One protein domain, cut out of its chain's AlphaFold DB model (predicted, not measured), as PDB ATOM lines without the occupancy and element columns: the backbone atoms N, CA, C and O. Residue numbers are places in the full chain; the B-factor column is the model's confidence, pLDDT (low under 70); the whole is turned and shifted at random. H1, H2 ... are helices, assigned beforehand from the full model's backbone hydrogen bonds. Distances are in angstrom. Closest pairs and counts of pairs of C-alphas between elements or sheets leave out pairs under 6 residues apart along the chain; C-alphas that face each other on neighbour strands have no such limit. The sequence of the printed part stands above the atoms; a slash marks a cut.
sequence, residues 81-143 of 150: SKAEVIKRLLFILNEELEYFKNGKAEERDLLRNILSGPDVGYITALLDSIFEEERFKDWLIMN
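This is residues 81 to 143 of the 150 residues of the protein "XRE family transcriptional regulator" of Deltaproteobacteria bacterium (UniProt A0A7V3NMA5). Four helices are strung along an open loop shaped like a wide U: the long helix H1 makes one arm, the chain turns at one end through H2, and H3 makes most of the other arm, with H4 folding back on the last residues of H3. The space between the arms is empty, and residues 81 to 89 of H1 stick out free. The printed part has 63 residues, with four named helices in the order H1, H2, H3, H4 and no named strand, and its class is all helix. It is loose, with a radius of gyration of the C-alphas of 14.3 A, and elongated, spanning 39 by 25 by 15 A.

Find C-alpha 81 at (65.631, -13.086, 241.197); from there H1 runs over residues 81 to 102, 32.4 A from first to last C-alpha, to Asn 102 at (81.684, -36.294, 257.178). Next comes H2, residues 105 to 114, 14.5 A long. Look then to Gly 117, where H3 begins; it takes residues 117 to 129 and measures 18.3 A. H4, residues 133 to 142, is 14.3 A long and ends with C-alpha 142 at (49.990, -33.892, 240.573).

Start at Phe 100 and look across to Arg 108: their C-alphas, 5.9 A apart, are the closest of H1 and H2. These helices touch, H1 with residues 100 to 101 alone, and form a helical hairpin, running opposite ways at a steep tilt of 40 degrees. H2 and H3 meet only through their link. Go on to Ser 129 and Phe 136, whose C-alphas are the closest of H3 and H4, 4.6 A apart. H3 touches H4 with residues 126 to 129 alone. They too form a helical hairpin, running opposite ways at a tilt of 36 degrees, only just steep. H1 is apart from H3 and H4, and H2 is apart from H4. In the backbones of H2, H3 and H4 every O i to N i+4 pair is within hydrogen-bond range, and in H1 17 of 18 are.

The two C-alphas farthest apart are those of Lys 104 and Ile 141, at 39.8 A, while those of Ser 81 and Asn 143 are 23.8 A apart. Residues 91 to 96, 101 to 106 and 113 to 119 also stand free. The links H1 to H2, H2 to H3 and H3 to H4 are tight. The printed part has no cut. The mean pLDDT of the printed part is 92.2, and no printed residue is under 70 in this predicted model.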
ATOM      1  N   SER A  81      65.481 -13.275 239.753       90.75
ATOM      2  CA  SER A  81      65.631 -13.086 241.197       90.75
ATOM      3  C   SER A  81      65.228 -14.326 241.998       90.75
ATOM      4  O   SER A  81      65.876 -14.626 242.998       90.75
ATOM      5  N   LYS A  82      64.165 -15.034 241.597       92.81
ATOM      6  CA  LYS A  82      63.720 -16.272 242.250       92.81
ATOM      7  C   LYS A  82      64.696 -17.424 241.996       92.81
ATOM      8  O   LYS A  82      65.038 -18.124 242.945       92.81
ATOM      9  N   ALA A  83      65.217 -17.558 240.777       93.12
ATOM     10  CA  ALA A  83      66.246 -18.545 240.453       93.12
ATOM     11  C   ALA A  83      67.524 -18.346 241.291       93.12
ATOM     12  O   ALA A  83      68.059 -19.304 241.843       93.12
ATOM     13  N   GLU A  84      67.969 -17.100 241.481       94.25
ATOM     14  CA  GLU A  84      69.123 -16.786 242.341       94.25
ATOM     15  C   GLU A  84      68.878 -17.106 243.825       94.25
ATOM     16  O   GLU A  84      69.805 -17.447 244.560       94.25
ATOM     17  N   VAL A  85      67.633 -17.006 244.302       95.38
ATOM     18  CA  VAL A  85      67.279 -17.460 245.657       95.38
ATOM     19  C   VAL A  85      67.376 -18.981 245.756       95.38
ATOM     20  O   VAL A  85      68.035 -19.469 246.669       95.38
ATOM     21  N   ILE A  86      66.798 -19.722 244.805       94.12
ATOM     22  CA  ILE A  86      66.868 -21.194 244.782       94.12
ATOM     23  C   ILE A  86      68.326 -21.661 244.738       94.12
ATOM     24  O   ILE A  86      68.719 -22.522 245.519       94.12
ATOM     25  N   LYS A  87      69.158 -21.035 243.899       94.81
ATOM     26  CA  LYS A  87      70.595 -21.320 243.817       94.81
ATOM     27  C   LYS A  87      71.303 -21.168 245.168       94.81
ATOM     28  O   LYS A  87      72.091 -22.032 245.538       94.81
ATOM     29  N   ARG A  88      71.018 -20.095 245.914       95.81
ATOM     30  CA  ARG A  88      71.577 -19.888 247.262       95.81
ATOM     31  C   ARG A  88      71.101 -20.941 248.256       95.81
ATOM     32  O   ARG A  88      71.909 -21.429 249.034       95.81
ATOM     33  N   LEU A  89      69.821 -21.308 248.215       95.50
ATOM     34  CA  LEU A  89      69.274 -22.348 249.091       95.50
ATOM     35  C   LEU A  89      69.909 -23.714 248.818       95.50
ATOM     36  O   LEU A  89      70.240 -24.417 249.765       95.50
ATOM     37  N   LEU A  90      70.133 -24.067 247.549       95.12
ATOM     38  CA  LEU A  90      70.837 -25.298 247.176       95.12
ATOM     39  C   LEU A  90      72.283 -25.311 247.673       95.12
ATOM     40  O   LEU A  90      72.756 -26.341 248.141       95.12
ATOM     41  N   PHE A  91      72.973 -24.171 247.593       96.06
ATOM     42  CA  PHE A  91      74.327 -24.037 248.121       96.06
ATOM     43  C   PHE A  91      74.364 -24.264 249.639       96.06
ATOM     44  O   PHE A  91      75.131 -25.104 250.099       96.06
ATOM     45  N   ILE A  92      73.483 -23.593 250.390       96.75
ATOM     46  CA  ILE A  92      73.373 -23.760 251.849       96.75
ATOM     47  C   ILE A  92      73.033 -25.213 252.193       96.75
ATOM     48  O   ILE A  92      73.712 -25.823 253.010       96.75
ATOM     49  N   LEU A  93      72.029 -25.802 251.536       95.44
ATOM     50  CA  LEU A  93      71.656 -27.199 251.761       95.44
ATOM     51  C   LEU A  93      72.846 -28.143 251.535       95.44
ATOM     52  O   LEU A  93      73.047 -29.066 252.318       95.44
ATOM     53  N   ASN A  94      73.640 -27.915 250.488       95.62
ATOM     54  CA  ASN A  94      74.828 -28.714 250.221       95.62
ATOM     55  C   ASN A  94      75.882 -28.580 251.333       95.62
ATOM     56  O   ASN A  94      76.428 -29.594 251.758       95.62
ATOM     57  N   GLU A  95      76.161 -27.365 251.812       95.75
ATOM     58  CA  GLU A  95      77.099 -27.147 252.926       95.75
ATOM     59  C   GLU A  95      76.647 -27.864 254.206       95.75
ATOM     60  O   GLU A  95      77.437 -28.585 254.820       95.75
ATOM     61  N   GLU A  96      75.366 -27.749 254.564       96.88
ATOM     62  CA  GLU A  96      74.798 -28.431 255.733       96.88
ATOM     63  C   GLU A  96      74.866 -29.961 255.586       96.88
ATOM     64  O   GLU A  96      75.216 -30.676 256.525       96.88
ATOM     65  N   LEU A  97      74.585 -30.500 254.395       96.00
ATOM     66  CA  LEU A  97      74.673 -31.942 254.146       96.00
ATOM     67  C   LEU A  97      76.120 -32.461 254.142       96.00
ATOM     68  O   LEU A  97      76.349 -33.604 254.548       96.00
ATOM     69  N   GLU A  98      77.103 -31.650 253.738       97.00
ATOM     70  CA  GLU A  98      78.525 -32.015 253.824       97.00
ATOM     71  C   GLU A  98      78.985 -32.208 255.276       97.00
ATOM     72  O   GLU A  98      79.792 -33.105 255.542       97.00
ATOM     73  N   TYR A  99      78.439 -31.453 256.237       96.50
ATOM     74  CA  TYR A  99      78.689 -31.708 257.659       96.50
ATOM     75  C   TYR A  99      78.266 -33.135 258.048       96.50
ATOM     76  O   TYR A  99      79.084 -33.917 258.536       96.50
ATOM     77  N   PHE A 100      77.024 -33.534 257.746       96.62
ATOM     78  CA  PHE A 100      76.511 -34.871 258.089       96.62
ATOM     79  C   PHE A 100      77.166 -36.009 257.296       96.62
ATOM     80  O   PHE A 100      77.272 -37.139 257.790       96.62
ATOM     81  N   LYS A 101      77.623 -35.727 256.072       95.12
ATOM     82  CA  LYS A 101      78.381 -36.671 255.246       95.12
ATOM     83  C   LYS A 101      79.714 -37.049 255.892       95.12
ATOM     84  O   LYS A 101      80.074 -38.223 255.868       95.12
ATOM     85  N   ASN A 102      80.406 -36.080 256.490       95.19
ATOM     86  CA  ASN A 102      81.684 -36.294 257.178       95.19
ATOM     87  C   ASN A 102      81.524 -36.602 258.683       95.19
ATOM     88  O   ASN A 102      82.494 -36.975 259.342       95.19
ATOM     89  N   GLY A 103      80.310 -36.456 259.221       94.50
ATOM     90  CA  GLY A 103      79.969 -36.715 260.618       94.50
ATOM     91  C   GLY A 103      79.845 -38.197 260.988       94.50
ATOM     92  O   GLY A 103      80.049 -39.117 260.183       94.50
ATOM     93  N   LYS A 104      79.484 -38.444 262.244       97.88
ATOM     94  CA  LYS A 104      79.309 -39.790 262.804       97.88
ATOM     95  C   LYS A 104      77.942 -40.386 262.456       97.88
ATOM     96  O   LYS A 104      77.048 -39.711 261.945       97.88
ATOM     97  N   ALA A 105      77.778 -41.684 262.706       97.62
ATOM     98  CA  ALA A 105      76.518 -42.375 262.434       97.62
ATOM     99  C   ALA A 105      75.364 -41.814 263.278       97.62
ATOM    100  O   ALA A 105      74.282 -41.584 262.743       97.62
ATOM    101  N   GLU A 106      75.630 -41.495 264.543       97.50
ATOM    102  CA  GLU A 106      74.641 -40.986 265.494       97.50
ATOM    103  C   GLU A 106      74.105 -39.606 265.075       97.50
ATOM    104  O   GLU A 106      72.915 -39.326 265.195       97.50
ATOM    105  N   GLU A 107      74.965 -38.751 264.513       97.19
ATOM    106  CA  GLU A 107      74.586 -37.425 264.003       97.19
ATOM    107  C   GLU A 107      73.678 -37.538 262.769       97.19
ATOM    108  O   GLU A 107      72.719 -36.778 262.616       97.19
ATOM    109  N   ARG A 108      73.919 -38.533 261.904       96.75
ATOM    110  CA  ARG A 108      73.028 -38.830 260.772       96.75
ATOM    111  C   ARG A 108      71.689 -39.407 261.220       96.75
ATOM    112  O   ARG A 108      70.677 -39.141 260.575       96.75
ATOM    113  N   ASP A 109      71.660 -40.175 262.302       96.62
ATOM    114  CA  ASP A 109      70.404 -40.677 262.865       96.62
ATOM    115  C   ASP A 109      69.568 -39.541 263.461       96.62
ATOM    116  O   ASP A 109      68.360 -39.485 263.232       96.62
ATOM    117  N   LEU A 110      70.207 -38.571 264.123       96.75
ATOM    118  CA  LEU A 110      69.539 -37.341 264.551       96.75
ATOM    119  C   LEU A 110      68.930 -36.583 263.366       96.75
ATOM    120  O   LEU A 110      67.759 -36.210 263.428       96.75
ATOM    121  N   LEU A 111      69.671 -36.421 262.264       95.62
ATOM    122  CA  LEU A 111      69.154 -35.787 261.046       95.62
ATOM    123  C   LEU A 111      67.896 -36.496 260.517       95.62
ATOM    124  O   LEU A 111      66.902 -35.837 260.219       95.62
ATOM    125  N   ARG A 112      67.912 -37.834 260.434       94.19
ATOM    126  CA  ARG A 112      66.766 -38.640 259.966       94.19
ATOM    127  C   ARG A 112      65.552 -38.554 260.887       94.19
ATOM    128  O   ARG A 112      64.433 -38.690 260.411       94.19
ATOM    129  N   ASN A 113      65.768 -38.342 262.182       94.38
ATOM    130  CA  ASN A 113      64.688 -38.177 263.154       94.38
ATOM    131  C   ASN A 113      64.080 -36.767 263.122       94.38
ATOM    132  O   ASN A 113      62.910 -36.599 263.458       94.38
ATOM    133  N   ILE A 114      64.871 -35.756 262.749       94.75
ATOM    134  CA  ILE A 114      64.422 -34.363 262.647       94.75
ATOM    135  C   ILE A 114      63.705 -34.116 261.317       94.75
ATOM    136  O   ILE A 114      62.676 -33.440 261.287       94.75
ATOM    137  N   LEU A 115      64.246 -34.638 260.214       93.31
ATOM    138  CA  LEU A 115      63.694 -34.419 258.883       93.31
ATOM    139  C   LEU A 115      62.547 -35.387 258.582       93.31
ATOM    140  O   LEU A 115      62.667 -36.602 258.712       93.31
ATOM    141  N   SER A 116      61.443 -34.835 258.089       91.06
ATOM    142  CA  SER A 116      60.319 -35.611 257.571       91.06
ATOM    143  C   SER A 116      60.714 -36.285 256.253       91.06
ATOM    144  O   SER A 116      60.995 -35.611 255.260       91.06
ATOM    145  N   GLY A 117      60.713 -37.622 256.223       89.12
ATOM    146  CA  GLY A 117      60.947 -38.401 255.000       89.12
ATOM    147  C   GLY A 117      60.062 -37.967 253.817       89.12
ATOM    148  O   GLY A 117      60.595 -37.783 252.721       89.12
ATOM    149  N   PRO A 118      58.747 -37.737 254.017       90.62
ATOM    150  CA  PRO A 118      57.873 -37.154 252.998       90.62
ATOM    151  C   PRO A 118      58.335 -35.792 252.455       90.62
ATOM    152  O   PRO A 118      58.353 -35.609 251.238       90.62
ATOM    153  N   ASP A 119      58.759 -34.861 253.318       89.50
ATOM    154  CA  ASP A 119      59.234 -33.536 252.885       89.50
ATOM    155  C   ASP A 119      60.534 -33.648 252.073       89.50
ATOM    156  O   ASP A 119      60.683 -32.985 251.043       89.50
ATOM    157  N   VAL A 120      61.451 -34.529 252.490       91.38
ATOM    158  CA  VAL A 120      62.696 -34.805 251.754       91.38
ATOM    159  C   VAL A 120      62.386 -35.393 250.378       91.38
ATOM    160  O   VAL A 120      62.881 -34.881 249.376       91.38
ATOM    161  N   GLY A 121      61.528 -36.416 250.309       89.56
ATOM    162  CA  GLY A 121      61.135 -37.039 249.044       89.56
ATOM    163  C   GLY A 121      60.456 -36.056 248.091       89.56
ATOM    164  O   GLY A 121      60.761 -36.036 246.898       89.56
ATOM    165  N   TYR A 122      59.595 -35.187 248.620       90.19
ATOM    166  CA  TYR A 122      58.962 -34.121 247.851       90.19
ATOM    167  C   TYR A 122      59.981 -33.121 247.285       90.19
ATOM    168  O   TYR A 122      59.914 -32.791 246.099       90.19
ATOM    169  N   ILE A 123      60.945 -32.665 248.096       91.00
ATOM    170  CA  ILE A 123      62.014 -31.767 247.631       91.00
ATOM    171  C   ILE A 123      62.851 -32.450 246.548       91.00
ATOM    172  O   ILE A 123      63.128 -31.826 245.527       91.00
ATOM    173  N   THR A 124      63.226 -33.718 246.730       91.31
ATOM    174  CA  THR A 124      63.988 -34.469 245.723       91.31
ATOM    175  C   THR A 124      63.231 -34.560 244.399       91.31
ATOM    176  O   THR A 124      63.807 -34.259 243.358       91.31
ATOM    177  N   ALA A 125      61.939 -34.902 244.428       89.94
ATOM    178  CA  ALA A 125      61.111 -34.976 243.225       89.94
ATOM    179  C   ALA A 125      60.956 -33.610 242.535       89.94
ATOM    180  O   ALA A 125      61.061 -33.516 241.313       89.94
ATOM    181  N   LEU A 126      60.759 -32.536 243.308       90.75
ATOM    182  CA  LEU A 126      60.720 -31.178 242.769       90.75
ATOM    183  C   LEU A 126      62.049 -30.826 242.085       90.75
ATOM    184  O   LEU A 126      62.036 -30.413 240.928       90.75
ATOM    185  N   LEU A 127      63.185 -31.020 242.760       91.50
ATOM    186  CA  LEU A 127      64.510 -30.701 242.218       91.50
ATOM    187  C   LEU A 127      64.881 -31.531 240.982       91.50
ATOM    188  O   LEU A 127      65.597 -31.025 240.123       91.50
ATOM    189  N   ASP A 128      64.397 -32.767 240.866       90.50
ATOM    190  CA  ASP A 128      64.554 -33.559 239.640       90.50
ATOM    191  C   ASP A 128      63.698 -32.982 238.499       90.50
ATOM    192  O   ASP A 128      64.159 -32.815 237.370       90.50
ATOM    193  N   SER A 129      62.459 -32.585 238.807       91.88
ATOM    194  CA  SER A 129      61.507 -32.103 237.803       91.88
ATOM    195  C   SER A 129      61.873 -30.750 237.177       91.88
ATOM    196  O   SER A 129      61.576 -30.540 236.007       91.88
ATOM    197  N   ILE A 130      62.544 -29.835 237.897       91.69
ATOM    198  CA  ILE A 130      62.782 -28.453 237.417       91.69
ATOM    199  C   ILE A 130      63.667 -28.345 236.162       91.69
ATOM    200  O   ILE A 130      63.700 -27.284 235.541       91.69
ATOM    201  N   PHE A 131      64.405 -29.397 235.799       86.94
ATOM    202  CA  PHE A 131      65.293 -29.395 234.630       86.94
ATOM    203  C   PHE A 131      64.626 -29.929 233.356       86.94
ATOM    204  O   PHE A 131      65.149 -29.719 232.261       86.94
ATOM    205  N   GLU A 132      63.466 -30.577 233.480       90.38
ATOM    206  CA  GLU A 132      62.708 -31.143 232.366       90.38
ATOM    207  C   GLU A 132      61.294 -30.553 232.362       90.38
ATOM    208  O   GLU A 132      60.472 -30.880 233.211       90.38
ATOM    209  N   GLU A 133      60.993 -29.698 231.380       89.06
ATOM    210  CA  GLU A 133      59.725 -28.950 231.305       89.06
ATOM    211  C   GLU A 133      58.482 -29.850 231.426       89.06
ATOM    212  O   GLU A 133      57.525 -29.493 232.107       89.06
ATOM    213  N   GLU A 134      58.497 -31.032 230.807       87.88
ATOM    214  CA  GLU A 134      57.375 -31.975 230.893       87.88
ATOM    215  C   GLU A 134      57.248 -32.592 232.295       87.88
ATOM    216  O   GLU A 134      56.151 -32.610 232.847       87.88
ATOM    217  N   ARG A 135      58.361 -32.967 232.947       87.44
ATOM    218  CA  ARG A 135      58.327 -33.441 234.345       87.44
ATOM    219  C   ARG A 135      57.870 -32.350 235.304       87.44
ATOM    220  O   ARG A 135      57.150 -32.630 236.260       87.44
ATOM    221  N   PHE A 136      58.283 -31.108 235.064       89.94
ATOM    222  CA  PHE A 136      57.861 -29.972 235.873       89.94
ATOM    223  C   PHE A 136      56.355 -29.717 235.743       89.94
ATOM    224  O   PHE A 136      55.680 -29.479 236.743       89.94
ATOM    225  N   LYS A 137      55.799 -29.823 234.530       86.75
ATOM    226  CA  LYS A 137      54.346 -29.747 234.309       86.75
ATOM    227  C   LYS A 137      53.597 -30.885 234.991       86.75
ATOM    228  O   LYS A 137      52.596 -30.618 235.652       86.75
ATOM    229  N   ASP A 138      54.087 -32.116 234.875       85.31
ATOM    230  CA  ASP A 138      53.489 -33.269 235.552       85.31
ATOM    231  C   ASP A 138      53.473 -33.060 237.069       85.31
ATOM    232  O   ASP A 138      52.445 -33.252 237.724       85.31
ATOM    233  N   TRP A 139      54.574 -32.551 237.627       87.00
ATOM    234  CA  TRP A 139      54.652 -32.174 239.033       87.00
ATOM    235  C   TRP A 139      53.635 -31.083 239.404       87.00
ATOM    236  O   TRP A 139      52.935 -31.227 240.405       87.00
ATOM    237  N   LEU A 140      53.483 -30.026 238.594       85.00
ATOM    238  CA  LEU A 140      52.491 -28.966 238.836       85.00
ATOM    239  C   LEU A 140      51.052 -29.500 238.878       85.00
ATOM    240  O   LEU A 140      50.233 -28.985 239.637       85.00
ATOM    241  N   ILE A 141      50.744 -30.513 238.067       81.75
ATOM    242  CA  ILE A 141      49.409 -31.118 237.976       81.75
ATOM    243  C   ILE A 141      49.145 -32.060 239.156       81.75
ATOM    244  O   ILE A 141      48.039 -32.082 239.695       81.75
ATOM    245  N   MET A 142      50.145 -32.846 239.559       75.88
ATOM    246  CA  MET A 142      49.990 -33.892 240.573       75.88
ATOM    247  C   MET A 142      50.175 -33.391 242.010       75.88
ATOM    248  O   MET A 142      49.860 -34.107 242.962       75.88
ATOM    249  N   ASN A 143      50.689 -32.177 242.196       72.38
ATOM    250  CA  ASN A 143      51.059 -31.703 243.518       72.38
ATOM    251  C   ASN A 143      49.869 -31.158 244.331       72.38
ATOM    252  O   ASN A 143      49.512 -29.983 244.250       72.38
TER     253      ASN A 143